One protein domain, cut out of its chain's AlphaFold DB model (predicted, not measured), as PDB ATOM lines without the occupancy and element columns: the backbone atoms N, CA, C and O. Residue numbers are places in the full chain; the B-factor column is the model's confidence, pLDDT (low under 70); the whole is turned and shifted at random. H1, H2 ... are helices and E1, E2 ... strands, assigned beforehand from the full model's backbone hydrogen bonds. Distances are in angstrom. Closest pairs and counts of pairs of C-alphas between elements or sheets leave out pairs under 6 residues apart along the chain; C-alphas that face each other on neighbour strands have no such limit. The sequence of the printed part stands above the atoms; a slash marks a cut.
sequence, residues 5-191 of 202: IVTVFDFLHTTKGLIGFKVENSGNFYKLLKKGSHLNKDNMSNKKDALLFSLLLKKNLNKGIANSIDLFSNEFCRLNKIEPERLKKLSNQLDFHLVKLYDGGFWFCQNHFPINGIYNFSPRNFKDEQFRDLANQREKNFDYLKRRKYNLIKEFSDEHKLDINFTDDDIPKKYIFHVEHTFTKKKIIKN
ATOM      1  N   ILE A   5      83.533 123.448  14.456       66.58
ATOM      2  CA  ILE A   5      82.620 122.567  15.184       66.58
ATOM      3  C   ILE A   5      81.398 122.345  14.294       66.58
ATOM      4  O   ILE A   5      80.655 123.281  13.998       66.58
ATOM      5  N   VAL A   6      81.187 121.106  13.858       63.67
ATOM      6  CA  VAL A   6      79.980 120.704  13.135       63.67
ATOM      7  C   VAL A   6      79.101 119.927  14.099       63.67
ATOM      8  O   VAL A   6      79.525 118.947  14.704       63.67
ATOM      9  N   THR A   7      77.857 120.362  14.258       62.22
ATOM     10  CA  THR A   7      76.861 119.566  14.977       62.22
ATOM     11  C   THR A   7      76.236 118.589  13.993       62.22
ATOM     12  O   THR A   7      75.682 119.017  12.982       62.22
ATOM     13  N   VAL A   8      76.323 117.294  14.287       59.88
ATOM     14  CA  VAL A   8      75.666 116.231  13.525       59.88
ATOM     15  C   VAL A   8      74.538 115.653  14.375       59.88
ATOM     16  O   VAL A   8      74.665 115.498  15.592       59.88
ATOM     17  N   PHE A   9      73.411 115.376  13.732       56.83
ATOM     18  CA  PHE A   9      72.263 114.740  14.359       56.83
ATOM     19  C   PHE A   9      72.157 113.317  13.821       56.83
ATOM     20  O   PHE A   9      71.872 113.127  12.640       56.83
ATOM     21  N   ASP A  10      72.389 112.336  14.691       59.25
ATOM     22  CA  ASP A  10      72.129 110.934  14.381       59.25
ATOM     23  C   ASP A  10      70.670 110.638  14.749       59.25
ATOM     24  O   ASP A  10      70.263 110.787  15.910       59.25
ATOM     25  N   PHE A  11      69.881 110.233  13.754       53.35
ATOM     26  CA  PHE A  11      68.493 109.816  13.936       53.35
ATOM     27  C   PHE A  11      68.468 108.321  14.218       53.35
ATOM     28  O   PHE A  11      68.614 107.503  13.308       53.35
ATOM     29  N   LEU A  12      68.273 107.970  15.485       57.96
ATOM     30  CA  LEU A  12      68.214 106.587  15.916       57.96
ATOM     31  C   LEU A  12      66.759 106.154  16.035       57.96
ATOM     32  O   LEU A  12      66.005 106.643  16.880       57.96
ATOM     33  N   HIS A  13      66.375 105.214  15.183       58.19
ATOM     34  CA  HIS A  13      65.062 104.593  15.208       58.19
ATOM     35  C   HIS A  13      65.139 103.354  16.093       58.19
ATOM     36  O   HIS A  13      65.950 102.459  15.846       58.19
ATOM     37  N   THR A  14      64.295 103.291  17.117       62.49
ATOM     38  CA  THR A  14      64.103 102.090  17.928       62.49
ATOM     39  C   THR A  14      62.667 101.632  17.757       62.49
ATOM     40  O   THR A  14      61.728 102.415  17.831       62.49
ATOM     41  N   THR A  15      62.455 100.348  17.487       62.61
ATOM     42  CA  THR A  15      61.092  99.800  17.513       62.61
ATOM     43  C   THR A  15      60.849  99.165  18.857       62.61
ATOM     44  O   THR A  15      61.620  98.309  19.295       62.61
ATOM     45  N   LYS A  16      59.761  99.576  19.494       69.23
ATOM     46  CA  LYS A  16      59.286  99.038  20.753       69.23
ATOM     47  C   LYS A  16      58.088  98.129  20.522       69.23
ATOM     48  O   LYS A  16      57.141  98.495  19.833       69.23
ATOM     49  N   GLY A  17      58.115  96.960  21.147       70.15
ATOM     50  CA  GLY A  17      56.925  96.140  21.336       70.15
ATOM     51  C   GLY A  17      56.231  96.613  22.594       70.15
ATOM     52  O   GLY A  17      56.850  96.568  23.654       70.15
ATOM     53  N   LEU A  18      54.999  97.102  22.480       75.24
ATOM     54  CA  LEU A  18      54.200  97.567  23.609       75.24
ATOM     55  C   LEU A  18      53.112  96.542  23.911       75.24
ATOM     56  O   LEU A  18      52.350  96.178  23.020       75.24
ATOM     57  N   ILE A  19      53.001  96.142  25.175       74.45
ATOM     58  CA  ILE A  19      51.933  95.257  25.661       74.45
ATOM     59  C   ILE A  19      50.969  96.095  26.478       74.45
ATOM     60  O   ILE A  19      51.383  96.700  27.475       74.45
ATOM     61  N   GLY A  20      49.717  96.186  26.043       80.63
ATOM     62  CA  GLY A  20      48.825  97.196  26.580       80.63
ATOM     63  C   GLY A  20      47.466  97.283  25.907       80.63
ATOM     64  O   GLY A  20      47.009  96.347  25.254       80.63
ATOM     65  N   PHE A  21      46.823  98.431  26.075       81.08
ATOM     66  CA  PHE A  21      45.606  98.783  25.357       81.08
ATOM     67  C   PHE A  21      45.626 100.253  24.942       81.08
ATOM     68  O   PHE A  21      46.306 101.094  25.541       81.08
ATOM     69  N   LYS A  22      44.854 100.563  23.899       84.11
ATOM     70  CA  LYS A  22      44.682 101.934  23.431       84.11
ATOM     71  C   LYS A  22      43.782 102.686  24.397       84.11
ATOM     72  O   LYS A  22      42.685 102.233  24.711       84.11
ATOM     73  N   VAL A  23      44.226 103.860  24.815       85.60
ATOM     74  CA  VAL A  23      43.398 104.831  25.520       85.60
ATOM     75  C   VAL A  23      42.686 105.667  24.461       85.60
ATOM     76  O   VAL A  23      43.269 106.570  23.860       85.60
ATOM     77  N   GLU A  24      41.433 105.319  24.190       81.71
ATOM     78  CA  GLU A  24      40.591 106.012  23.213       81.71
ATOM     79  C   GLU A  24      40.069 107.344  23.763       81.71
ATOM     80  O   GLU A  24      39.742 107.441  24.942       81.71
ATOM     81  N   ASN A  25      39.923 108.361  22.905       76.85
ATOM     82  CA  ASN A  25      39.534 109.726  23.304       76.85
ATOM     83  C   ASN A  25      38.162 109.820  24.011       76.85
ATOM     84  O   ASN A  25      37.893 110.791  24.721       76.85
ATOM     85  N   SER A  26      37.290 108.827  23.824       75.56
ATOM     86  CA  SER A  26      35.972 108.704  24.463       75.56
ATOM     87  C   SER A  26      35.969 107.795  25.701       75.56
ATOM     88  O   SER A  26      34.986 107.777  26.446       75.56
ATOM     89  N   GLY A  27      37.055 107.056  25.945       79.08
ATOM     90  CA  GLY A  27      37.149 106.068  27.015       79.08
ATOM     91  C   GLY A  27      37.274 106.689  28.407       79.08
ATOM     92  O   GLY A  27      37.753 107.813  28.573       79.08
ATOM     93  N   ASN A  28      36.882 105.932  29.438       80.85
ATOM     94  CA  ASN A  28      36.977 106.378  30.833       80.85
ATOM     95  C   ASN A  28      38.412 106.744  31.215       80.85
ATOM     96  O   ASN A  28      38.641 107.828  31.740       80.85
ATOM     97  N   PHE A  29      39.387 105.921  30.828       84.70
ATOM     98  CA  PHE A  29      40.798 106.188  31.087       84.70
ATOM     99  C   PHE A  29      41.282 107.521  30.480       84.70
ATOM    100  O   PHE A  29      42.071 108.238  31.092       84.70
ATOM    101  N   TYR A  30      40.768 107.919  29.308       85.46
ATOM    102  CA  TYR A  30      41.109 109.214  28.708       85.46
ATOM    103  C   TYR A  30      40.511 110.390  29.483       85.46
ATOM    104  O   TYR A  30      41.147 111.436  29.612       85.46
ATOM    105  N   LYS A  31      39.308 110.233  30.056       87.78
ATOM    106  CA  LYS A  31      38.714 111.257  30.935       87.78
ATOM    107  C   LYS A  31      39.605 111.533  32.148       87.78
ATOM    108  O   LYS A  31      39.679 112.684  32.573       87.78
ATOM    109  N   LEU A  32      40.323 110.523  32.648       89.82
ATOM    110  CA  LEU A  32      41.242 110.667  33.781       89.82
ATOM    111  C   LEU A  32      42.446 111.567  33.463       89.82
ATOM    112  O   LEU A  32      42.919 112.282  34.346       89.82
ATOM    113  N   LEU A  33      42.881 111.631  32.196       87.70
ATOM    114  CA  LEU A  33      43.978 112.510  31.755       87.70
ATOM    115  C   LEU A  33      43.626 114.005  31.848       87.70
ATOM    116  O   LEU A  33      44.521 114.858  31.889       87.70
ATOM    117  N   LYS A  34      42.331 114.345  31.867       87.91
ATOM    118  CA  LYS A  34      41.863 115.735  31.896       87.91
ATOM    119  C   LYS A  34      42.094 116.347  33.275       87.91
ATOM    120  O   LYS A  34      41.764 115.760  34.300       87.91
ATOM    121  N   LYS A  35      42.614 117.575  33.306       86.59
ATOM    122  CA  LYS A  35      42.771 118.331  34.555       86.59
ATOM    123  C   LYS A  35      41.415 118.454  35.265       86.59
ATOM    124  O   LYS A  35      40.410 118.744  34.624       86.59
ATOM    125  N   GLY A  36      41.403 118.247  36.582       88.50
ATOM    126  CA  GLY A  36      40.182 118.261  37.397       88.50
ATOM    127  C   GLY A  36      39.439 116.922  37.456       88.50
ATOM    128  O   GLY A  36      38.480 116.810  38.211       88.50
ATOM    129  N   SER A  37      39.895 115.887  36.736       89.23
ATOM    130  CA  SER A  37      39.307 114.537  36.785       89.23
ATOM    131  C   SER A  37      39.225 113.957  38.199       89.23
ATOM    132  O   SER A  37      38.273 113.242  38.498       89.23
ATOM    133  N   HIS A  38      40.176 114.307  39.065       90.06
ATOM    134  CA  HIS A  38      40.248 113.898  40.468       90.06
ATOM    135  C   HIS A  38      39.113 114.453  41.337       90.06
ATOM    136  O   HIS A  38      38.806 113.877  42.372       90.06
ATOM    137  N   LEU A  39      38.463 115.541  40.915       89.08
ATOM    138  CA  LEU A  39      37.317 116.123  41.622       89.08
ATOM    139  C   LEU A  39      36.001 115.413  41.283       89.08
ATOM    140  O   LEU A  39      35.002 115.598  41.976       89.08
ATOM    141  N   ASN A  40      35.974 114.622  40.208       89.10
ATOM    142  CA  ASN A  40      34.777 113.907  39.799       89.10
ATOM    143  C   ASN A  40      34.697 112.553  40.521       89.10
ATOM    144  O   ASN A  40      35.505 111.656  40.275       89.10
ATOM    145  N   LYS A  41      33.678 112.393  41.372       85.06
ATOM    146  CA  LYS A  41      33.423 111.156  42.123       85.06
ATOM    147  C   LYS A  41      33.209 109.941  41.217       85.06
ATOM    148  O   LYS A  41      33.631 108.849  41.588       85.06
ATOM    149  N   ASP A  42      32.647 110.119  40.024       87.58
ATOM    150  CA  ASP A  42      32.409 109.023  39.076       87.58
ATOM    151  C   ASP A  42      33.715 108.454  38.516       87.58
ATOM    152  O   ASP A  42      33.814 107.268  38.215       87.58
ATOM    153  N   ASN A  43      34.758 109.280  38.410       86.76
ATOM    154  CA  ASN A  43      36.077 108.798  38.005       86.76
ATOM    155  C   ASN A  43      36.735 107.951  39.105       86.76
ATOM    156  O   ASN A  43      37.538 107.074  38.801       86.76
ATOM    157  N   MET A  44      36.402 108.218  40.369       85.33
ATOM    158  CA  MET A  44      36.921 107.490  41.531       85.33
ATOM    159  C   MET A  44      36.108 106.231  41.856       85.33
ATOM    160  O   MET A  44      36.627 105.328  42.511       85.33
ATOM    161  N   SER A  45      34.848 106.146  41.409       84.75
ATOM    162  CA  SER A  45      33.975 104.997  41.678       84.75
ATOM    163  C   SER A  45      34.425 103.738  40.933       84.75
ATOM    164  O   SER A  45      34.353 102.639  41.485       84.75
ATOM    165  N   ASN A  46      34.983 103.882  39.725       86.53
ATOM    166  CA  ASN A  46      35.694 102.795  39.060       86.53
ATOM    167  C   ASN A  46      37.097 102.637  39.667       86.53
ATOM    168  O   ASN A  46      38.099 103.093  39.114       86.53
ATOM    169  N   LYS A  47      37.156 101.964  40.821       87.19
ATOM    170  CA  LYS A  47      38.390 101.766  41.597       87.19
ATOM    171  C   LYS A  47      39.514 101.107  40.794       87.19
ATOM    172  O   LYS A  47      40.682 101.387  41.046       87.19
ATOM    173  N   LYS A  48      39.181 100.260  39.816       87.35
ATOM    174  CA  LYS A  48      40.161  99.568  38.975       87.35
ATOM    175  C   LYS A  48      40.872 100.519  38.019       87.35
ATOM    176  O   LYS A  48      42.100 100.575  38.029       87.35
ATOM    177  N   ASP A  49      40.117 101.294  37.243       87.05
ATOM    178  CA  ASP A  49      40.696 102.301  36.347       87.05
ATOM    179  C   ASP A  49      41.422 103.382  37.154       87.05
ATOM    180  O   ASP A  49      42.520 103.792  36.783       87.05
ATOM    181  N   ALA A  50      40.845 103.791  38.289       90.51
ATOM    182  CA  ALA A  50      41.445 104.762  39.193       90.51
ATOM    183  C   ALA A  50      42.798 104.279  39.743       90.51
ATOM    184  O   ALA A  50      43.769 105.041  39.723       90.51
ATOM    185  N   LEU A  51      42.903 103.015  40.170       91.88
ATOM    186  CA  LEU A  51      44.162 102.426  40.629       91.88
ATOM    187  C   LEU A  51      45.182 102.340  39.489       91.88
ATOM    188  O   LEU A  51      46.307 102.811  39.642       91.88
ATOM    189  N   LEU A  52      44.799 101.785  38.333       89.91
ATOM    190  CA  LEU A  52      45.703 101.655  37.182       89.91
ATOM    191  C   LEU A  52      46.220 103.015  36.702       89.91
ATOM    192  O   LEU A  52      47.405 103.152  36.402       89.91
ATOM    193  N   PHE A  53      45.353 104.028  36.671       91.57
ATOM    194  CA  PHE A  53      45.736 105.398  36.349       91.57
ATOM    195  C   PHE A  53      46.701 105.971  37.386       91.57
ATOM    196  O   PHE A  53      47.713 106.567  37.021       91.57
ATOM    197  N   SER A  54      46.431 105.734  38.670       93.68
ATOM    198  CA  SER A  54      47.262 106.238  39.765       93.68
ATOM    199  C   SER A  54      48.660 105.607  39.807       93.68
ATOM    200  O   SER A  54      49.586 106.194  40.368       93.68
ATOM    201  N   LEU A  55      48.819 104.427  39.197       93.09
ATOM    202  CA  LEU A  55      50.077 103.686  39.084       93.09
ATOM    203  C   LEU A  55      50.921 104.070  37.858       93.09
ATOM    204  O   LEU A  55      52.037 103.559  37.721       93.09
ATOM    205  N   LEU A  56      50.427 104.945  36.974       91.88
ATOM    206  CA  LEU A  56      51.160 105.373  35.784       91.88
ATOM    207  C   LEU A  56      52.443 106.133  36.125       91.88
ATOM    208  O   LEU A  56      52.441 107.138  36.837       91.88
ATOM    209  N   LEU A  57      53.536 105.728  35.487       89.65
ATOM    210  CA  LEU A  57      54.749 106.522  35.439       89.65
ATOM    211  C   LEU A  57      54.598 107.684  34.461       89.65
ATOM    212  O   LEU A  57      54.086 107.565  33.349       89.65
ATOM    213  N   LYS A  58      55.135 108.828  34.878       86.40
ATOM    214  CA  LYS A  58      55.001 110.117  34.186       86.40
ATOM    215  C   LYS A  58      56.119 110.381  33.168       86.40
ATOM    216  O   LYS A  58      56.281 111.509  32.703       86.40
ATOM    217  N   LYS A  59      56.947 109.374  32.864       82.57
ATOM    218  CA  LYS A  59      58.131 109.518  32.002       82.57
ATOM    219  C   LYS A  59      57.706 109.952  30.597       82.57
ATOM    220  O   LYS A  59      56.775 109.392  30.035       82.57
ATOM    221  N   ASN A  60      58.406 110.936  30.031       74.14
ATOM    222  CA  ASN A  60      58.176 111.472  28.679       74.14
ATOM    223  C   ASN A  60      56.768 112.050  28.422       74.14
ATOM    224  O   ASN A  60      56.416 112.327  27.275       74.14
ATOM    225  N   LEU A  61      55.962 112.267  29.464       84.64
ATOM    226  CA  LEU A  61      54.675 112.942  29.342       84.64
ATOM    227  C   LEU A  61      54.853 114.453  29.438       84.64
ATOM    228  O   LEU A  61      55.753 114.962  30.108       84.64
ATOM    229  N   ASN A  62      53.959 115.192  28.782       88.56
ATOM    230  CA  ASN A  62      53.926 116.634  28.976       88.56
ATOM    231  C   ASN A  62      53.537 116.969  30.429       88.56
ATOM    232  O   ASN A  62      52.835 116.209  31.104       88.56
ATOM    233  N   LYS A  63      53.972 118.144  30.897       89.09
ATOM    234  CA  LYS A  63      53.753 118.603  32.277       89.09
ATOM    235  C   LYS A  63      52.270 118.627  32.670       89.09
ATOM    236  O   LYS A  63      51.945 118.352  33.815       89.09
ATOM    237  N   GLY A  64      51.374 118.930  31.730       88.65
ATOM    238  CA  GLY A  64      49.930 118.968  31.980       88.65
ATOM    239  C   GLY A  64      49.372 117.609  32.402       88.65
ATOM    240  O   GLY A  64      48.733 117.511  33.444       88.65
ATOM    241  N   ILE A  65      49.667 116.560  31.630       88.49
ATOM    242  CA  ILE A  65      49.215 115.191  31.914       88.49
ATOM    243  C   ILE A  65      49.890 114.646  33.170       88.49
ATOM    244  O   ILE A  65      49.212 114.071  34.018       88.49
ATOM    245  N   ALA A  66      51.201 114.860  33.320       91.31
ATOM    246  CA  ALA A  66      51.933 114.433  34.512       91.31
ATOM    247  C   ALA A  66      51.322 115.026  35.795       91.31
ATOM    248  O   ALA A  66      51.105 114.303  36.763       91.31
ATOM    249  N   ASN A  67      50.960 116.312  35.766       92.29
ATOM    250  CA  ASN A  67      50.283 116.971  36.881       92.29
ATOM    251  C   ASN A  67      48.864 116.426  37.117       92.29
ATOM    252  O   ASN A  67      48.451 116.308  38.267       92.29
ATOM    253  N   SER A  68      48.106 116.105  36.059       90.97
ATOM    254  CA  SER A  68      46.788 115.466  36.208       90.97
ATOM    255  C   SER A  68      46.896 114.115  36.916       90.97
ATOM    256  O   SER A  68      46.094 113.848  37.807       90.97
ATOM    257  N   ILE A  69      47.895 113.301  36.550       93.12
ATOM    258  CA  ILE A  69      48.179 112.017  37.205       93.12
ATOM    259  C   ILE A  69      48.500 112.251  38.683       93.12
ATOM    260  O   ILE A  69      47.857 111.646  39.526       93.12
ATOM    261  N   ASP A  70      49.395 113.187  39.012       93.45
ATOM    262  CA  ASP A  70      49.767 113.462  40.410       93.45
ATOM    263  C   ASP A  70      48.584 113.886  41.282       93.45
ATOM    264  O   ASP A  70      48.398 113.369  42.383       93.45
ATOM    265  N   LEU A  71      47.761 114.815  40.789       93.84
ATOM    266  CA  LEU A  71      46.574 115.259  41.518       93.84
ATOM    267  C   LEU A  71      45.589 114.104  41.732       93.84
ATOM    268  O   LEU A  71      45.020 113.979  42.813       93.84
ATOM    269  N   PHE A  72      45.416 113.251  40.721       94.78
ATOM    270  CA  PHE A  72      44.536 112.092  40.813       94.78
ATOM    271  C   PHE A  72      45.070 111.028  41.768       94.78
ATOM    272  O   PHE A  72      44.328 110.597  42.645       94.78
ATOM    273  N   SER A  73      46.345 110.648  41.659       95.43
ATOM    274  CA  SER A  73      46.976 109.657  42.535       95.43
ATOM    275  C   SER A  73      46.927 110.083  43.998       95.43
ATOM    276  O   SER A  73      46.620 109.268  44.865       95.43
ATOM    277  N   ASN A  74      47.177 111.364  44.284       95.20
ATOM    278  CA  ASN A  74      47.112 111.888  45.649       95.20
ATOM    279  C   ASN A  74      45.691 111.830  46.216       95.20
ATOM    280  O   ASN A  74      45.497 111.423  47.361       95.20
ATOM    281  N   GLU A  75      44.693 112.197  45.414       95.07
ATOM    282  CA  GLU A  75      43.295 112.135  45.832       95.07
ATOM    283  C   GLU A  75      42.819 110.686  46.011       95.07
ATOM    284  O   GLU A  75      42.163 110.365  47.002       95.07
ATOM    285  N   PHE A  76      43.225 109.783  45.115       94.44
ATOM    286  CA  PHE A  76      42.971 108.351  45.241       94.44
ATOM    287  C   PHE A  76      43.569 107.789  46.537       94.44
ATOM    288  O   PHE A  76      42.879 107.092  47.284       94.44
ATOM    289  N   CYS A  77      44.826 108.132  46.841       95.58
ATOM    290  CA  CYS A  77      45.479 107.763  48.095       95.58
ATOM    291  C   CYS A  77      44.705 108.273  49.312       95.58
ATOM    292  O   CYS A  77      44.422 107.505  50.230       95.58
ATOM    293  N   ARG A  78      44.298 109.546  49.298       94.90
ATOM    294  CA  ARG A  78      43.540 110.170  50.387       94.90
ATOM    295  C   ARG A  78      42.205 109.467  50.638       94.90
ATOM    296  O   ARG A  78      41.875 109.176  51.786       94.90
ATOM    297  N   LEU A  79      41.446 109.183  49.580       92.72
ATOM    298  CA  LEU A  79      40.131 108.540  49.673       92.72
ATOM    299  C   LEU A  79      40.219 107.095  50.171       92.72
ATOM    300  O   LEU A  79      39.373 106.665  50.951       92.72
ATOM    301  N   ASN A  80      41.259 106.370  49.759       92.82
ATOM    302  CA  ASN A  80      41.453 104.966  50.119       92.82
ATOM    303  C   ASN A  80      42.386 104.768  51.327       92.82
ATOM    304  O   ASN A  80      42.712 103.633  51.663       92.82
ATOM    305  N   LYS A  81      42.801 105.852  52.001       94.18
ATOM    306  CA  LYS A  81      43.705 105.831  53.169       94.18
ATOM    307  C   LYS A  81      45.015 105.079  52.892       94.18
ATOM    308  O   LYS A  81      45.475 104.273  53.698       94.18
ATOM    309  N   ILE A  82      45.599 105.345  51.730       95.76
ATOM    310  CA  ILE A  82      46.857 104.758  51.271       95.76
ATOM    311  C   ILE A  82      47.961 105.800  51.422       95.76
ATOM    312  O   ILE A  82      47.846 106.911  50.906       95.76
ATOM    313  N   GLU A  83      49.067 105.415  52.050       96.31
ATOM    314  CA  GLU A  83      50.275 106.239  52.094       96.31
ATOM    315  C   GLU A  83      50.850 106.456  50.677       96.31
ATOM    316  O   GLU A  83      51.133 105.473  49.982       96.31
ATOM    317  N   PRO A  84      51.091 107.702  50.222       95.30
ATOM    318  CA  PRO A  84      51.569 107.974  48.860       95.30
ATOM    319  C   PRO A  84      52.857 107.228  48.475       95.30
ATOM    320  O   PRO A  84      53.007 106.767  47.342       95.30
ATOM    321  N   GLU A  85      53.779 107.041  49.423       94.98
ATOM    322  CA  GLU A  85      55.027 106.305  49.181       94.98
ATOM    323  C   GLU A  85      54.796 104.807  48.912       94.98
ATOM    324  O   GLU A  85      55.552 104.193  48.154       94.98
ATOM    325  N   ARG A  86      53.716 104.210  49.442       95.57
ATOM    326  CA  ARG A  86      53.332 102.822  49.129       95.57
ATOM    327  C   ARG A  86      52.876 102.693  47.680       95.57
ATOM    328  O   ARG A  86      53.383 101.831  46.963       95.57
ATOM    329  N   LEU A  87      51.994 103.591  47.234       95.39
ATOM    330  CA  LEU A  87      51.530 103.623  45.846       95.39
ATOM    331  C   LEU A  87      52.701 103.855  44.879       95.39
ATOM    332  O   LEU A  87      52.821 103.174  43.865       95.39
ATOM    333  N   LYS A  88      53.608 104.777  45.214       93.73
ATOM    334  CA  LYS A  88      54.804 105.072  44.416       93.73
ATOM    335  C   LYS A  88      55.760 103.881  44.332       93.73
ATOM    336  O   LYS A  88      56.289 103.598  43.257       93.73
ATOM    337  N   LYS A  89      55.973 103.158  45.438       95.17
ATOM    338  CA  LYS A  89      56.764 101.918  45.442       95.17
ATOM    339  C   LYS A  89      56.153 100.880  44.502       95.17
ATOM    340  O   LYS A  89      56.880 100.333  43.673       95.17
ATOM    341  N   LEU A  90      54.837 100.669  44.579       94.20
ATOM    342  CA  LEU A  90      54.130  99.752  43.687       94.20
ATOM    343  C   LEU A  90      54.224 100.205  42.221       94.20
ATOM    344  O   LEU A  90      54.577  99.409  41.358       94.20
ATOM    345  N   SER A  91      53.994 101.491  41.942       92.44
ATOM    346  CA  SER A  91      54.129 102.078  40.602       92.44
ATOM    347  C   SER A  91      55.510 101.803  39.996       92.44
ATOM    348  O   SER A  91      55.601 101.347  38.858       92.44
ATOM    349  N   ASN A  92      56.587 101.959  40.773       91.05
ATOM    350  CA  ASN A  92      57.948 101.650  40.320       91.05
ATOM    351  C   ASN A  92      58.191 100.150  40.077       91.05
ATOM    352  O   ASN A  92      58.957  99.797  39.184       91.05
ATOM    353  N   GLN A  93      57.568  99.261  40.859       88.95
ATOM    354  CA  GLN A  93      57.675  97.808  40.660       88.95
ATOM    355  C   GLN A  93      56.895  97.329  39.430       88.95
ATOM    356  O   GLN A  93      57.316  96.394  38.746       88.95
ATOM    357  N   LEU A  94      55.752  97.960  39.158       86.15
ATOM    358  CA  LEU A  94      54.901  97.639  38.017       86.15
ATOM    359  C   LEU A  94      55.387  98.291  36.726       86.15
ATOM    360  O   LEU A  94      55.175  97.711  35.666       86.15
ATOM    361  N   ASP A  95      56.040  99.452  36.811       84.42
ATOM    362  CA  ASP A  95      56.604 100.204  35.684       84.42
ATOM    363  C   ASP A  95      55.579 100.371  34.542       84.42
ATOM    364  O   ASP A  95      55.861 100.093  33.380       84.42
ATOM    365  N   PHE A  96      54.344 100.761  34.885       86.91
ATOM    366  CA  PHE A  96      53.314 101.089  33.897       86.91
ATOM    367  C   PHE A  96      53.616 102.438  33.254       86.91
ATOM    368  O   PHE A  96      53.878 103.415  33.950       86.91
ATOM    369  N   HIS A  97      53.517 102.523  31.930       86.89
ATOM    370  CA  HIS A  97      53.760 103.750  31.174       86.89
ATOM    371  C   HIS A  97      52.568 104.104  30.306       86.89
ATOM    372  O   HIS A  97      51.816 103.242  29.848       86.89
ATOM    373  N   LEU A  98      52.475 105.390  30.000       87.94
ATOM    374  CA  LEU A  98      51.612 105.899  28.954       87.94
ATOM    375  C   LEU A  98      52.487 106.350  27.780       87.94
ATOM    376  O   LEU A  98      53.286 107.275  27.914       87.94
ATOM    377  N   VAL A  99      52.350 105.698  26.627       83.46
ATOM    378  CA  VAL A  99      53.103 106.040  25.411       83.46
ATOM    379  C   VAL A  99      52.199 106.832  24.481       83.46
ATOM    380  O   VAL A  99      51.133 106.357  24.093       83.46
ATOM    381  N   LYS A 100      52.605 108.051  24.120       83.26
ATOM    382  CA  LYS A 100      51.876 108.858  23.137       83.26
ATOM    383  C   LYS A 100      52.108 108.294  21.733       83.26
ATOM    384  O   LYS A 100      53.250 108.120  21.319       83.26
ATOM    385  N   LEU A 101      51.028 108.037  21.006       79.24
ATOM    386  CA  LEU A 101      51.052 107.526  19.639       79.24
ATOM    387  C   LEU A 101      51.057 108.676  18.615       79.24
ATOM    388  O   LEU A 101      50.744 109.824  18.938       79.24
ATOM    389  N   TYR A 102      51.399 108.365  17.360       73.75
ATOM    390  CA  TYR A 102      51.464 109.349  16.270       73.75
ATOM    391  C   TYR A 102      50.114 109.996  15.944       73.75
ATOM    392  O   TYR A 102      50.078 111.148  15.524       73.75
ATOM    393  N   ASP A 103      49.010 109.284  16.180       77.10
ATOM    394  CA  ASP A 103      47.644 109.792  16.003       77.10
ATOM    395  C   ASP A 103      47.190 110.723  17.146       77.10
ATOM    396  O   ASP A 103      46.044 111.165  17.181       77.10
ATOM    397  N   GLY A 104      48.078 111.020  18.102       76.39
ATOM    398  CA  GLY A 104      47.786 111.838  19.275       76.39
ATOM    399  C   GLY A 104      47.103 111.082  20.416       76.39
ATOM    400  O   GLY A 104      46.969 111.655  21.500       76.39
ATOM    401  N   GLY A 105      46.720 109.819  20.204       82.46
ATOM    402  CA  GLY A 105      46.208 108.938  21.244       82.46
ATOM    403  C   GLY A 105      47.302 108.460  22.196       82.46
ATOM    404  O   GLY A 105      48.487 108.774  22.043       82.46
ATOM    405  N   PHE A 106      46.903 107.665  23.186       85.18
ATOM    406  CA  PHE A 106      47.839 107.050  24.118       85.18
ATOM    407  C   PHE A 106      47.702 105.534  24.132       85.18
ATOM    408  O   PHE A 106      46.632 104.978  23.894       85.18
ATOM    409  N   TRP A 107      48.800 104.871  24.458       85.18
ATOM    410  CA  TRP A 107      48.847 103.451  24.735       85.18
ATOM    411  C   TRP A 107      49.250 103.253  26.191       85.18
ATOM    412  O   TRP A 107      50.352 103.636  26.591       85.18
ATOM    413  N   PHE A 108      48.343 102.697  26.992       84.59
ATOM    414  CA  PHE A 108      48.665 102.256  28.343       84.59
ATOM    415  C   PHE A 108      49.441 100.952  28.213       84.59
ATOM    416  O   PHE A 108      48.880  99.971  27.723       84.59
ATOM    417  N   CYS A 109      50.709 100.922  28.616       79.18
ATOM    418  CA  CYS A 109      51.527  99.716  28.534       79.18
ATOM    419  C   CYS A 109      52.200  99.338  29.842       79.18
ATOM    420  O   CYS A 109      52.669 100.176  30.605       79.18
ATOM    421  N   GLN A 110      52.320  98.029  30.029       66.90
ATOM    422  CA  GLN A 110      53.011  97.399  31.148       66.90
ATOM    423  C   GLN A 110      54.492  97.203  30.926       66.90
ATOM    424  O   GLN A 110      55.269  97.219  31.871       66.90
ATOM    425  N   ASN A 111      54.863  96.935  29.687       63.02
ATOM    426  CA  ASN A 111      56.230  96.707  29.286       63.02
ATOM    427  C   ASN A 111      56.385  97.278  27.889       63.02
ATOM    428  O   ASN A 111      55.479  97.174  27.053       63.02
ATOM    429  N   HIS A 112      57.570  97.812  27.637       63.86
ATOM    430  CA  HIS A 112      58.067  97.954  26.292       63.86
ATOM    431  C   HIS A 112      59.430  97.296  26.188       63.86
ATOM    432  O   HIS A 112      60.260  97.431  27.083       63.86
ATOM    433  N   PHE A 113      59.667  96.572  25.106       56.98
ATOM    434  CA  PHE A 113      60.976  95.997  24.834       56.98
ATOM    435  C   PHE A 113      61.489  96.537  23.508       56.98
ATOM    436  O   PHE A 113      60.711  96.597  22.552       56.98
ATOM    437  N   PRO A 114      62.774  96.927  23.420       53.86
ATOM    438  CA  PRO A 114      63.385  97.180  22.131       53.86
ATOM    439  C   PRO A 114      63.342  95.859  21.374       53.86
ATOM    440  O   PRO A 114      63.857  94.837  21.843       53.86
ATOM    441  N   ILE A 115      62.639  95.853  20.252       53.83
ATOM    442  CA  ILE A 115      62.542  94.650  19.439       53.83
ATOM    443  C   ILE A 115      63.828  94.493  18.658       53.83
ATOM    444  O   ILE A 115      64.358  93.394  18.605       53.83
ATOM    445  N   ASN A 116      64.394  95.609  18.205       53.37
ATOM    446  CA  ASN A 116      65.648  95.628  17.493       53.37
ATOM    447  C   ASN A 116      66.557  96.779  17.941       53.37
ATOM    448  O   ASN A 116      66.103  97.789  18.488       53.37
ATOM    449  N   GLY A 117      67.854  96.574  17.695       43.86
ATOM    450  CA  GLY A 117      68.918  97.542  17.919       43.86
ATOM    451  C   GLY A 117      68.689  98.865  17.190       43.86
ATOM    452  O   GLY A 117      67.823  99.007  16.335       43.86
ATOM    453  N   ILE A 118      69.478  99.850  17.586       41.19
ATOM    454  CA  ILE A 118      69.502 101.193  17.017       41.19
ATOM    455  C   ILE A 118      69.620 101.125  15.481       41.19
ATOM    456  O   ILE A 118      70.606 100.597  14.967       41.19
ATOM    457  N   TYR A 119      68.649 101.685  14.751       40.98
ATOM    458  CA  TYR A 119      68.696 101.769  13.290       40.98
ATOM    459  C   TYR A 119      68.890 103.193  12.783       40.98
ATOM    460  O   TYR A 119      68.156 104.105  13.162       40.98
ATOM    461  N   ASN A 120      69.791 103.342  11.810       38.61
ATOM    462  CA  ASN A 120      69.889 104.536  10.961       38.61
ATOM    463  C   ASN A 120      68.887 104.512   9.783       38.61
ATOM    464  O   ASN A 120      68.933 105.385   8.919       38.61
ATOM    465  N   PHE A 121      68.012 103.504   9.695       37.29
ATOM    466  CA  PHE A 121      67.138 103.303   8.536       37.29
ATOM    467  C   PHE A 121      65.833 104.103   8.604       37.29
ATOM    468  O   PHE A 121      65.229 104.271   9.659       37.29
ATOM    469  N   SER A 122      65.378 104.533   7.423       43.25
ATOM    470  CA  SER A 122      64.056 105.112   7.178       43.25
ATOM    471  C   SER A 122      62.942 104.132   7.592       43.25
ATOM    472  O   SER A 122      63.002 102.966   7.194       43.25
ATOM    473  N   PRO A 123      61.897 104.572   8.322       40.65
ATOM    474  CA  PRO A 123      60.835 103.711   8.864       40.65
ATOM    475  C   PRO A 123      59.991 102.952   7.818       40.65
ATOM    476  O   PRO A 123      59.098 102.199   8.190       40.65
ATOM    477  N   ARG A 124      60.241 103.121   6.512       42.85
ATOM    478  CA  ARG A 124      59.392 102.574   5.437       42.85
ATOM    479  C   ARG A 124      59.592 101.085   5.130       42.85
ATOM    480  O   ARG A 124      58.700 100.498   4.538       42.85
ATOM    481  N   ASN A 125      60.699 100.462   5.540       47.28
ATOM    482  CA  ASN A 125      60.978  99.044   5.236       47.28
ATOM    483  C   ASN A 125      60.645  98.094   6.403       47.28
ATOM    484  O   ASN A 125      61.291  97.063   6.586       47.28
ATOM    485  N   PHE A 126      59.647  98.459   7.206       46.71
ATOM    486  CA  PHE A 126      59.168  97.689   8.349       46.71
ATOM    487  C   PHE A 126      58.469  96.403   7.881       46.71
ATOM    488  O   PHE A 126      57.386  96.465   7.309       46.71
ATOM    489  N   LYS A 127      59.084  95.228   8.078       52.51
ATOM    490  CA  LYS A 127      58.435  93.933   7.809       52.51
ATOM    491  C   LYS A 127      57.936  93.331   9.120       52.51
ATOM    492  O   LYS A 127      58.724  92.756   9.865       52.51
ATOM    493  N   ASP A 128      56.637  93.462   9.380       54.28
ATOM    494  CA  ASP A 128      55.973  93.020  10.617       54.28
ATOM    495  C   ASP A 128      56.269  91.560  11.010       54.28
ATOM    496  O   ASP A 128      56.337  91.250  12.196       54.28
ATOM    497  N   GLU A 129      56.460  90.656  10.044       55.83
ATOM    498  CA  GLU A 129      56.600  89.212  10.292       55.83
ATOM    499  C   GLU A 129      57.822  88.844  11.144       55.83
ATOM    500  O   GLU A 129      57.672  88.146  12.143       55.83
ATOM    501  N   GLN A 130      59.014  89.373  10.829       54.92
ATOM    502  CA  GLN A 130      60.241  89.075  11.593       54.92
ATOM    503  C   GLN A 130      60.125  89.507  13.062       54.92
ATOM    504  O   GLN A 130      60.736  88.928  13.959       54.92
ATOM    505  N   PHE A 131      59.316  90.533  13.309       53.71
ATOM    506  CA  PHE A 131      59.064  91.063  14.636       53.71
ATOM    507  C   PHE A 131      57.999  90.285  15.398       53.71
ATOM    508  O   PHE A 131      58.095  90.190  16.622       53.71
ATOM    509  N   ARG A 132      57.014  89.707  14.697       57.10
ATOM    510  CA  ARG A 132      55.991  88.845  15.303       57.10
ATOM    511  C   ARG A 132      56.616  87.612  15.940       57.10
ATOM    512  O   ARG A 132      56.316  87.347  17.095       57.10
ATOM    513  N   ASP A 133      57.536  86.927  15.265       61.04
ATOM    514  CA  ASP A 133      58.175  85.726  15.825       61.04
ATOM    515  C   ASP A 133      58.984  86.035  17.089       61.04
ATOM    516  O   ASP A 133      58.880  85.331  18.096       61.04
ATOM    517  N   LEU A 134      59.738  87.140  17.083       55.66
ATOM    518  CA  LEU A 134      60.487  87.582  18.259       55.66
ATOM    519  C   LEU A 134      59.553  88.041  19.390       55.66
ATOM    520  O   LEU A 134      59.816  87.777  20.567       55.66
ATOM    521  N   ALA A 135      58.456  88.720  19.046       56.12
ATOM    522  CA  ALA A 135      57.428  89.110  20.001       56.12
ATOM    523  C   ALA A 135      56.762  87.882  20.629       56.12
ATOM    524  O   ALA A 135      56.641  87.858  21.848       56.12
ATOM    525  N   ASN A 136      56.451  86.846  19.847       60.38
ATOM    526  CA  ASN A 136      55.886  85.575  20.313       60.38
ATOM    527  C   ASN A 136      56.862  84.816  21.231       60.38
ATOM    528  O   ASN A 136      56.476  84.265  22.261       60.38
ATOM    529  N   GLN A 137      58.159  84.798  20.895       62.29
ATOM    530  CA  GLN A 137      59.180  84.195  21.763       62.29
ATOM    531  C   GLN A 137      59.285  84.930  23.102       62.29
ATOM    532  O   GLN A 137      59.356  84.298  24.157       62.29
ATOM    533  N   ARG A 138      59.265  86.268  23.077       59.37
ATOM    534  CA  ARG A 138      59.284  87.066  24.307       59.37
ATOM    535  C   ARG A 138      57.941  87.024  25.044       59.37
ATOM    536  O   ARG A 138      57.951  87.119  26.267       59.37
ATOM    537  N   GLU A 139      56.818  86.805  24.356       57.59
ATOM    538  CA  GLU A 139      55.470  86.643  24.925       57.59
ATOM    539  C   GLU A 139      55.403  85.541  25.977       57.59
ATOM    540  O   GLU A 139      54.879  85.782  27.064       57.59
ATOM    541  N   LYS A 140      56.033  84.386  25.733       60.99
ATOM    542  CA  LYS A 140      56.099  83.316  26.744       60.99
ATOM    543  C   LYS A 140      56.755  83.785  28.049       60.99
ATOM    544  O   LYS A 140      56.285  83.451  29.134       60.99
ATOM    545  N   ASN A 141      57.791  84.621  27.960       61.98
ATOM    546  CA  ASN A 141      58.409  85.247  29.135       61.98
ATOM    547  C   ASN A 141      57.534  86.374  29.713       61.98
ATOM    548  O   ASN A 141      57.599  86.664  30.912       61.98
ATOM    549  N   PHE A 142      56.694  87.003  28.886       63.08
ATOM    550  CA  PHE A 142      55.764  88.036  29.321       63.08
ATOM    551  C   PHE A 142      54.593  87.485  30.121       63.08
ATOM    552  O   PHE A 142      54.206  88.159  31.063       63.08
ATOM    553  N   ASP A 143      54.050  86.302  29.835       68.90
ATOM    554  CA  ASP A 143      52.938  85.736  30.622       68.90
ATOM    555  C   ASP A 143      53.273  85.627  32.113       68.90
ATOM    556  O   ASP A 143      52.482  86.044  32.964       68.90
ATOM    557  N   TYR A 144      54.485  85.172  32.436       68.74
ATOM    558  CA  TYR A 144      54.974  85.144  33.814       68.74
ATOM    559  C   TYR A 144      55.084  86.553  34.423       68.74
ATOM    560  O   TYR A 144      54.588  86.796  35.526       68.74
ATOM    561  N   LEU A 145      55.693  87.506  33.705       69.08
ATOM    562  CA  LEU A 145      55.827  88.892  34.173       69.08
ATOM    563  C   LEU A 145      54.469  89.580  34.349       69.08
ATOM    564  O   LEU A 145      54.289  90.328  35.311       69.08
ATOM    565  N   LYS A 146      53.520  89.306  33.447       72.76
ATOM    566  CA  LYS A 146      52.132  89.764  33.512       72.76
ATOM    567  C   LYS A 146      51.521  89.245  34.808       72.76
ATOM    568  O   LYS A 146      51.224  90.060  35.676       72.76
ATOM    569  N   ARG A 147      51.455  87.921  35.005       75.70
ATOM    570  CA  ARG A 147      50.908  87.295  36.227       75.70
ATOM    571  C   ARG A 147      51.516  87.862  37.506       75.70
ATOM    572  O   ARG A 147      50.787  88.233  38.417       75.70
ATOM    573  N   ARG A 148      52.843  88.015  37.558       80.38
ATOM    574  CA  ARG A 148      53.526  88.616  38.712       80.38
ATOM    575  C   ARG A 148      53.050  90.043  38.995       80.38
ATOM    576  O   ARG A 148      52.775  90.374  40.142       80.38
ATOM    577  N   LYS A 149      52.971  90.897  37.972       80.97
ATOM    578  CA  LYS A 149      52.505  92.282  38.126       80.97
ATOM    579  C   LYS A 149      51.028  92.338  38.545       80.97
ATOM    580  O   LYS A 149      50.684  93.161  39.383       80.97
ATOM    581  N   TYR A 150      50.182  91.439  38.042       80.39
ATOM    582  CA  TYR A 150      48.792  91.318  38.503       80.39
ATOM    583  C   TYR A 150      48.692  90.887  39.959       80.39
ATOM    584  O   TYR A 150      47.935  91.495  40.708       80.39
ATOM    585  N   ASN A 151      49.498  89.912  40.378       86.11
ATOM    586  CA  ASN A 151      49.547  89.491  41.775       86.11
ATOM    587  C   ASN A 151      49.951  90.648  42.692       86.11
ATOM    588  O   ASN A 151      49.297  90.849  43.702       86.11
ATOM    589  N   LEU A 152      50.926  91.475  42.299       89.50
ATOM    590  CA  LEU A 152      51.295  92.668  43.071       89.50
ATOM    591  C   LEU A 152      50.138  93.672  43.205       89.50
ATOM    592  O   LEU A 152      49.943  94.246  44.272       89.50
ATOM    593  N   ILE A 153      49.364  93.895  42.137       88.87
ATOM    594  CA  ILE A 153      48.191  94.783  42.187       88.87
ATOM    595  C   ILE A 153      47.098  94.176  43.069       88.87
ATOM    596  O   ILE A 153      46.459  94.898  43.831       88.87
ATOM    597  N   LYS A 154      46.885  92.861  42.973       88.58
ATOM    598  CA  LYS A 154      45.904  92.132  43.776       88.58
ATOM    599  C   LYS A 154      46.266  92.168  45.257       88.58
ATOM    600  O   LYS A 154      45.445  92.593  46.053       88.58
ATOM    601  N   GLU A 155      47.501  91.818  45.607       90.99
ATOM    602  CA  GLU A 155      48.025  91.888  46.976       90.99
ATOM    603  C   GLU A 155      47.851  93.293  47.561       90.99
ATOM    604  O   GLU A 155      47.363  93.446  48.677       90.99
ATOM    605  N   PHE A 156      48.164  94.330  46.780       93.70
ATOM    606  CA  PHE A 156      47.961  95.717  47.192       93.70
ATOM    607  C   PHE A 156      46.480  96.089  47.351       93.70
ATOM    608  O   PHE A 156      46.106  96.798  48.284       93.70
ATOM    609  N   SER A 157      45.622  95.618  46.443       91.83
ATOM    610  CA  SER A 157      44.172  95.804  46.526       91.83
ATOM    611  C   SER A 157      43.594  95.147  47.778       91.83
ATOM    612  O   SER A 157      42.766  95.760  48.450       91.83
ATOM    613  N   ASP A 158      44.054  93.942  48.111       91.69
ATOM    614  CA  ASP A 158      43.628  93.189  49.289       91.69
ATOM    615  C   ASP A 158      44.140  93.859  50.582       91.69
ATOM    616  O   ASP A 158      43.361  94.070  51.513       91.69
ATOM    617  N   GLU A 159      45.413  94.289  50.613       93.49
ATOM    618  CA  GLU A 159      46.027  95.043  51.725       93.49
ATOM    619  C   GLU A 159      45.229  96.315  52.055       93.49
ATOM    620  O   GLU A 159      44.978  96.622  53.222       93.49
ATOM    621  N   HIS A 160      44.784  97.037  51.021       92.71
ATOM    622  CA  HIS A 160      44.075  98.309  51.155       92.71
ATOM    623  C   HIS A 160      42.549  98.204  51.023       92.71
ATOM    624  O   HIS A 160      41.874  99.235  50.995       92.71
ATOM    625  N   LYS A 161      41.988  96.986  50.975       90.57
ATOM    626  CA  LYS A 161      40.538  96.723  50.869       90.57
ATOM    627  C   LYS A 161      39.869  97.527  49.748       90.57
ATOM    628  O   LYS A 161      38.840  98.178  49.935       90.57
ATOM    629  N   LEU A 162      40.486  97.519  48.569       90.01
ATOM    630  CA  LEU A 162      39.956  98.234  47.411       90.01
ATOM    631  C   LEU A 162      38.779  97.500  46.756       90.01
ATOM    632  O   LEU A 162      38.091  98.106  45.946       90.01
ATOM    633  N   ASP A 163      38.499  96.245  47.111       85.94
ATOM    634  CA  ASP A 163      37.416  95.432  46.532       85.94
ATOM    635  C   ASP A 163      37.508  95.300  44.998       85.94
ATOM    636  O   ASP A 163      36.497  95.289  44.294       85.94
ATOM    637  N   ILE A 164      38.728  95.240  44.449       85.73
ATOM    638  CA  ILE A 164      38.936  95.100  43.006       85.73
ATOM    639  C   ILE A 164      39.090  93.621  42.649       85.73
ATOM    640  O   ILE A 164      40.046  92.967  43.060       85.73
ATOM    641  N   ASN A 165      38.186  93.108  41.815       80.69
ATOM    642  CA  ASN A 165      38.299  91.764  41.257       80.69
ATOM    643  C   ASN A 165      39.113  91.796  39.951       80.69
ATOM    644  O   ASN A 165      38.567  92.114  38.895       80.69
ATOM    645  N   PHE A 166      40.414  91.509  40.033       72.70
ATOM    646  CA  PHE A 166      41.271  91.342  38.855       72.70
ATOM    647  C   PHE A 166      41.217  89.901  38.344       72.70
ATOM    648  O   PHE A 166      41.502  88.964  39.093       72.70
ATOM    649  N   THR A 167      40.908  89.731  37.060       72.24
ATOM    650  CA  THR A 167      40.937  88.436  36.366       72.24
ATOM    651  C   THR A 167      42.058  88.383  35.328       72.24
ATOM    652  O   THR A 167      42.614  89.408  34.928       72.24
ATOM    653  N   ASP A 168      42.373  87.185  34.831       65.25
ATOM    654  CA  ASP A 168      43.352  86.992  33.752       65.25
ATOM    655  C   ASP A 168      42.952  87.682  32.428       65.25
ATOM    656  O   ASP A 168      43.785  87.855  31.533       65.25
ATOM    657  N   ASP A 169      41.691  88.092  32.276       68.21
ATOM    658  CA  ASP A 169      41.215  88.853  31.115       68.21
ATOM    659  C   ASP A 169      41.455  90.356  31.239       68.21
ATOM    660  O   ASP A 169      41.470  91.068  30.235       68.21
ATOM    661  N   ASP A 170      41.765  90.823  32.446       66.84
ATOM    662  CA  ASP A 170      42.167  92.206  32.704       66.84
ATOM    663  C   ASP A 170      43.623  92.477  32.347       66.84
ATOM    664  O   ASP A 170      44.094  93.616  32.418       66.84
ATOM    665  N   ILE A 171      44.337  91.417  31.978       62.25
ATOM    666  CA  ILE A 171      45.676  91.449  31.423       62.25
ATOM    667  C   ILE A 171      45.595  92.041  30.016       62.25
ATOM    668  O   ILE A 171      44.975  91.426  29.148       62.25
ATOM    669  N   PRO A 172      46.241  93.189  29.719       65.77
ATOM    670  CA  PRO A 172      46.403  93.620  28.352       65.77
ATOM    671  C   PRO A 172      47.126  92.525  27.568       65.77
ATOM    672  O   PRO A 172      48.311  92.261  27.763       65.77
ATOM    673  N   LYS A 173      46.375  91.863  26.691       64.80
ATOM    674  CA  LYS A 173      46.874  90.835  25.770       64.80
ATOM    675  C   LYS A 173      47.169  91.417  24.385       64.80
ATOM    676  O   LYS A 173      47.655  90.707  23.517       64.80
ATOM    677  N   LYS A 174      46.867  92.703  24.149       70.65
ATOM    678  CA  LYS A 174      47.116  93.346  22.854       70.65
ATOM    679  C   LYS A 174      48.556  93.843  22.787       70.65
ATOM    680  O   LYS A 174      49.017  94.590  23.652       70.65
ATOM    681  N   TYR A 175      49.231  93.450  21.716       67.91
ATOM    682  CA  TYR A 175      50.569  93.903  21.378       67.91
ATOM    683  C   TYR A 175      50.476  94.870  20.213       67.91
ATOM    684  O   TYR A 175      49.757  94.615  19.246       67.91
ATOM    685  N   ILE A 176      51.221  95.965  20.298       69.32
ATOM    686  CA  ILE A 176      51.477  96.818  19.143       69.32
ATOM    687  C   ILE A 176      52.973  97.017  18.975       69.32
ATOM    688  O   ILE A 176      53.732  97.049  19.946       69.32
ATOM    689  N   PHE A 177      53.384  97.195  17.728       68.55
ATOM    690  CA  PHE A 177      54.712  97.672  17.400       68.55
ATOM    691  C   PHE A 177      54.654  99.180  17.222       68.55
ATOM    692  O   PHE A 177      53.874  99.707  16.431       68.55
ATOM    693  N   HIS A 178      55.449  99.876  18.021       67.06
ATOM    694  CA  HIS A 178      55.537 101.321  18.027       67.06
ATOM    695  C   HIS A 178      56.971 101.721  17.710       67.06
ATOM    696  O   HIS A 178      57.905 101.344  18.419       67.06
ATOM    697  N   VAL A 179      57.145 102.485  16.640       65.22
ATOM    698  CA  VAL A 179      58.428 103.112  16.337       65.22
ATOM    699  C   VAL A 179      58.600 104.300  17.281       65.22
ATOM    700  O   VAL A 179      57.733 105.160  17.375       65.22
ATOM    701  N   GLU A 180      59.714 104.331  17.998       66.10
ATOM    702  CA  GLU A 180      60.169 105.484  18.759       66.10
ATOM    703  C   GLU A 180      61.382 106.085  18.041       66.10
ATOM    704  O   GLU A 180      62.284 105.384  17.572       66.10
ATOM    705  N   HIS A 181      61.400 107.410  17.943       62.98
ATOM    706  CA  HIS A 181      62.530 108.139  17.387       62.98
ATOM    707  C   HIS A 181      63.322 108.756  18.530       62.98
ATOM    708  O   HIS A 181      62.808 109.589  19.278       62.98
ATOM    709  N   THR A 182      64.585 108.368  18.645       58.99
ATOM    710  CA  THR A 182      65.528 108.999  19.564       58.99
ATOM    711  C   THR A 182      66.507 109.851  18.768       58.99
ATOM    712  O   THR A 182      67.095 109.407  17.782       58.99
ATOM    713  N   PHE A 183      66.657 111.107  19.181       59.62
ATOM    714  CA  PHE A 183      67.600 112.035  18.575       59.62
ATOM    715  C   PHE A 183      68.857 112.058  19.428       59.62
ATOM    716  O   PHE A 183      68.820 112.490  20.581       59.62
ATOM    717  N   THR A 184      69.974 111.632  18.855       56.37
ATOM    718  CA  THR A 184      71.284 111.843  19.472       56.37
ATOM    719  C   THR A 184      71.980 112.983  18.757       56.37
ATOM    720  O   THR A 184      72.312 112.899  17.577       56.37
ATOM    721  N   LYS A 185      72.193 114.077  19.487       61.61
ATOM    722  CA  LYS A 185      72.997 115.205  19.027       61.61
ATOM    723  C   LYS A 185      74.451 114.910  19.370       61.61
ATOM    724  O   LYS A 185      74.762 114.708  20.536       61.61
ATOM    725  N   LYS A 186      75.334 114.912  18.376       65.12
ATOM    726  CA  LYS A 186      76.779 114.796  18.590       65.12
ATOM    727  C   LYS A 186      77.468 116.028  18.023       65.12
ATOM    728  O   LYS A 186      77.185 116.462  16.905       65.12
ATOM    729  N   LYS A 187      78.376 116.621  18.794       64.00
ATOM    730  CA  LYS A 187      79.289 117.644  18.276       64.00
ATOM    731  C   LYS A 187      80.520 116.931  17.738       64.00
ATOM    732  O   LYS A 187      81.175 116.205  18.472       64.00
ATOM    733  N   ILE A 188      80.823 117.136  16.465       64.29
ATOM    734  CA  ILE A 188      82.027 116.607  15.833       64.29
ATOM    735  C   ILE A 188      82.945 117.792  15.547       64.29
ATOM    736  O   ILE A 188      82.560 118.749  14.869       64.29
ATOM    737  N   ILE A 189      84.166 117.739  16.076       67.29
ATOM    738  CA  ILE A 189      85.211 118.702  15.736       67.29
ATOM    739  C   ILE A 189      85.823 118.230  14.418       67.29
ATOM    740  O   ILE A 189      86.500 117.205  14.378       67.29
ATOM    741  N   LYS A 190      85.567 118.952  13.323       58.93
ATOM    742  CA  LYS A 190      86.252 118.677  12.057       58.93
ATOM    743  C   LYS A 190      87.587 119.411  12.061       58.93
ATOM    744  O   LYS A 190      87.637 120.619  11.828       58.93
ATOM    745  N   ASN A 191      88.661 118.670  12.311       56.69
ATOM    746  CA  ASN A 191      89.989 119.061  11.855       56.69
ATOM    747  C   ASN A 191      90.107 118.625  10.387       56.69
ATOM    748  O   ASN A 191      89.574 117.580  10.024       56.69
TER     749      ASN A 191
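Overview. This is residues 5 to 191 of the 202 residues of an uncharacterized protein of Dictyostelium discoideum (UniProt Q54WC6). A twisted, curled sheet of four strands has the long helix H6 crossing over one of its faces, and at one end of the sheet the shorter helices H1 to H5 make a helical cluster. The two longest strands, E1 and E4, pair as a ribbon whose far end, residues 5 to 10 of E1 with residues 184 to 189 of E4, sticks out as a two-stranded arm. The printed part has 187 residues with six named helices and four named strands, in the order E1, H1, H2, H3, H4, H5, E2, E3, H6, E4. The sheet's order is E2, E3, E1, E4, antiparallel throughout, and the class is mixed, helices and strands. The whole is elongated, spanning 64 by 39 by 30 A, yet only just compact, close to loose, with a radius of gyration of the C-alphas of 18.9 A.

Arrangement. Inner strand E1, residues 5 to 23, is antiparallel to edge strand E4, residues 174 to 190, at 169 degrees between their directions; N 6 and O 188 are 2.9 A apart and N 18 and O 176 are 2.8 A apart, within hydrogen-bond range. On the other side of E1 is E3, residues 106 to 114, antiparallel to it, with N 23 and O 106 within range at 2.8 A. E3 forms a hairpin with edge strand E2, residues 96 to 100, where N 97 and O 109 are 2.8 A apart. E1 bends by 101 degrees at residue 20 and E3 by 92 degrees at residue 110; the sheet is curled like part of a barrel. H6, residues 128 to 159, is on the sheet at a height of 7.8 A, over E3, E1 and E4, and runs across the strands, at 70 degrees to E4 on the local plane. With the sheet it makes two layers, a helix on one face. H5, residues 84 to 94, touches H6 at residues 149 to 153 alone, at a shallow tilt of 28 degrees, opposite ways; the closest C-alphas are those of Leu 94 and Lys 149, 5.9 A apart. H4, residues 63 to 80, touches H5 with its residues 73 to 77 alone, the C-alphas of Cys 77 and Pro 84 being closest at 6.1 A. H3, residues 47 to 54, forms a helical hairpin with H4; the closest C-alphas, of Ser 54 and Ser 73, are 4.4 A apart. H1, residues 28 to 33, touches H3 and H4, and only just touches H2, residues 41 to 45, with 3 pairs of C-alphas within 8 A. H1 and H3 only graze the sheet; H2 and H6 are apart. Each O i to N i+4 pair is within hydrogen-bond range in H2, H3, H4 and H5, against 1 of 2 in H1 and 24 of 28 in H6.

Along the chain. E1 begins at C-alpha 5, (82.620, 122.567, 15.184), and is 44.3 A from first to last C-alpha. E4 is 47.9 A long and ends at C-alpha 190, (86.252, 118.677, 12.057). H6 is 42.3 A long, begins at C-alpha 128, (55.973, 93.020, 10.617), and has a kink of 50 degrees near residue 139. H4 measures 25.6 A, E3 18.5 A, H5 15.3 A, E2 13.3 A, H3 10.1 A, H1 9.4 A and H2 6.2 A.

Size, cuts and confidence. The C-alphas farthest apart are those of Asp 163 and Asn 191, at 67.3 A. The printed part has no cut. The long links are E3 to H6, 13 residues, and H6 to E4, 14 residues. The mean pLDDT of the printed part is 76.3; residues 5 to 16, 110 to 145, 168 to 173 and 175 to 191 are under 70.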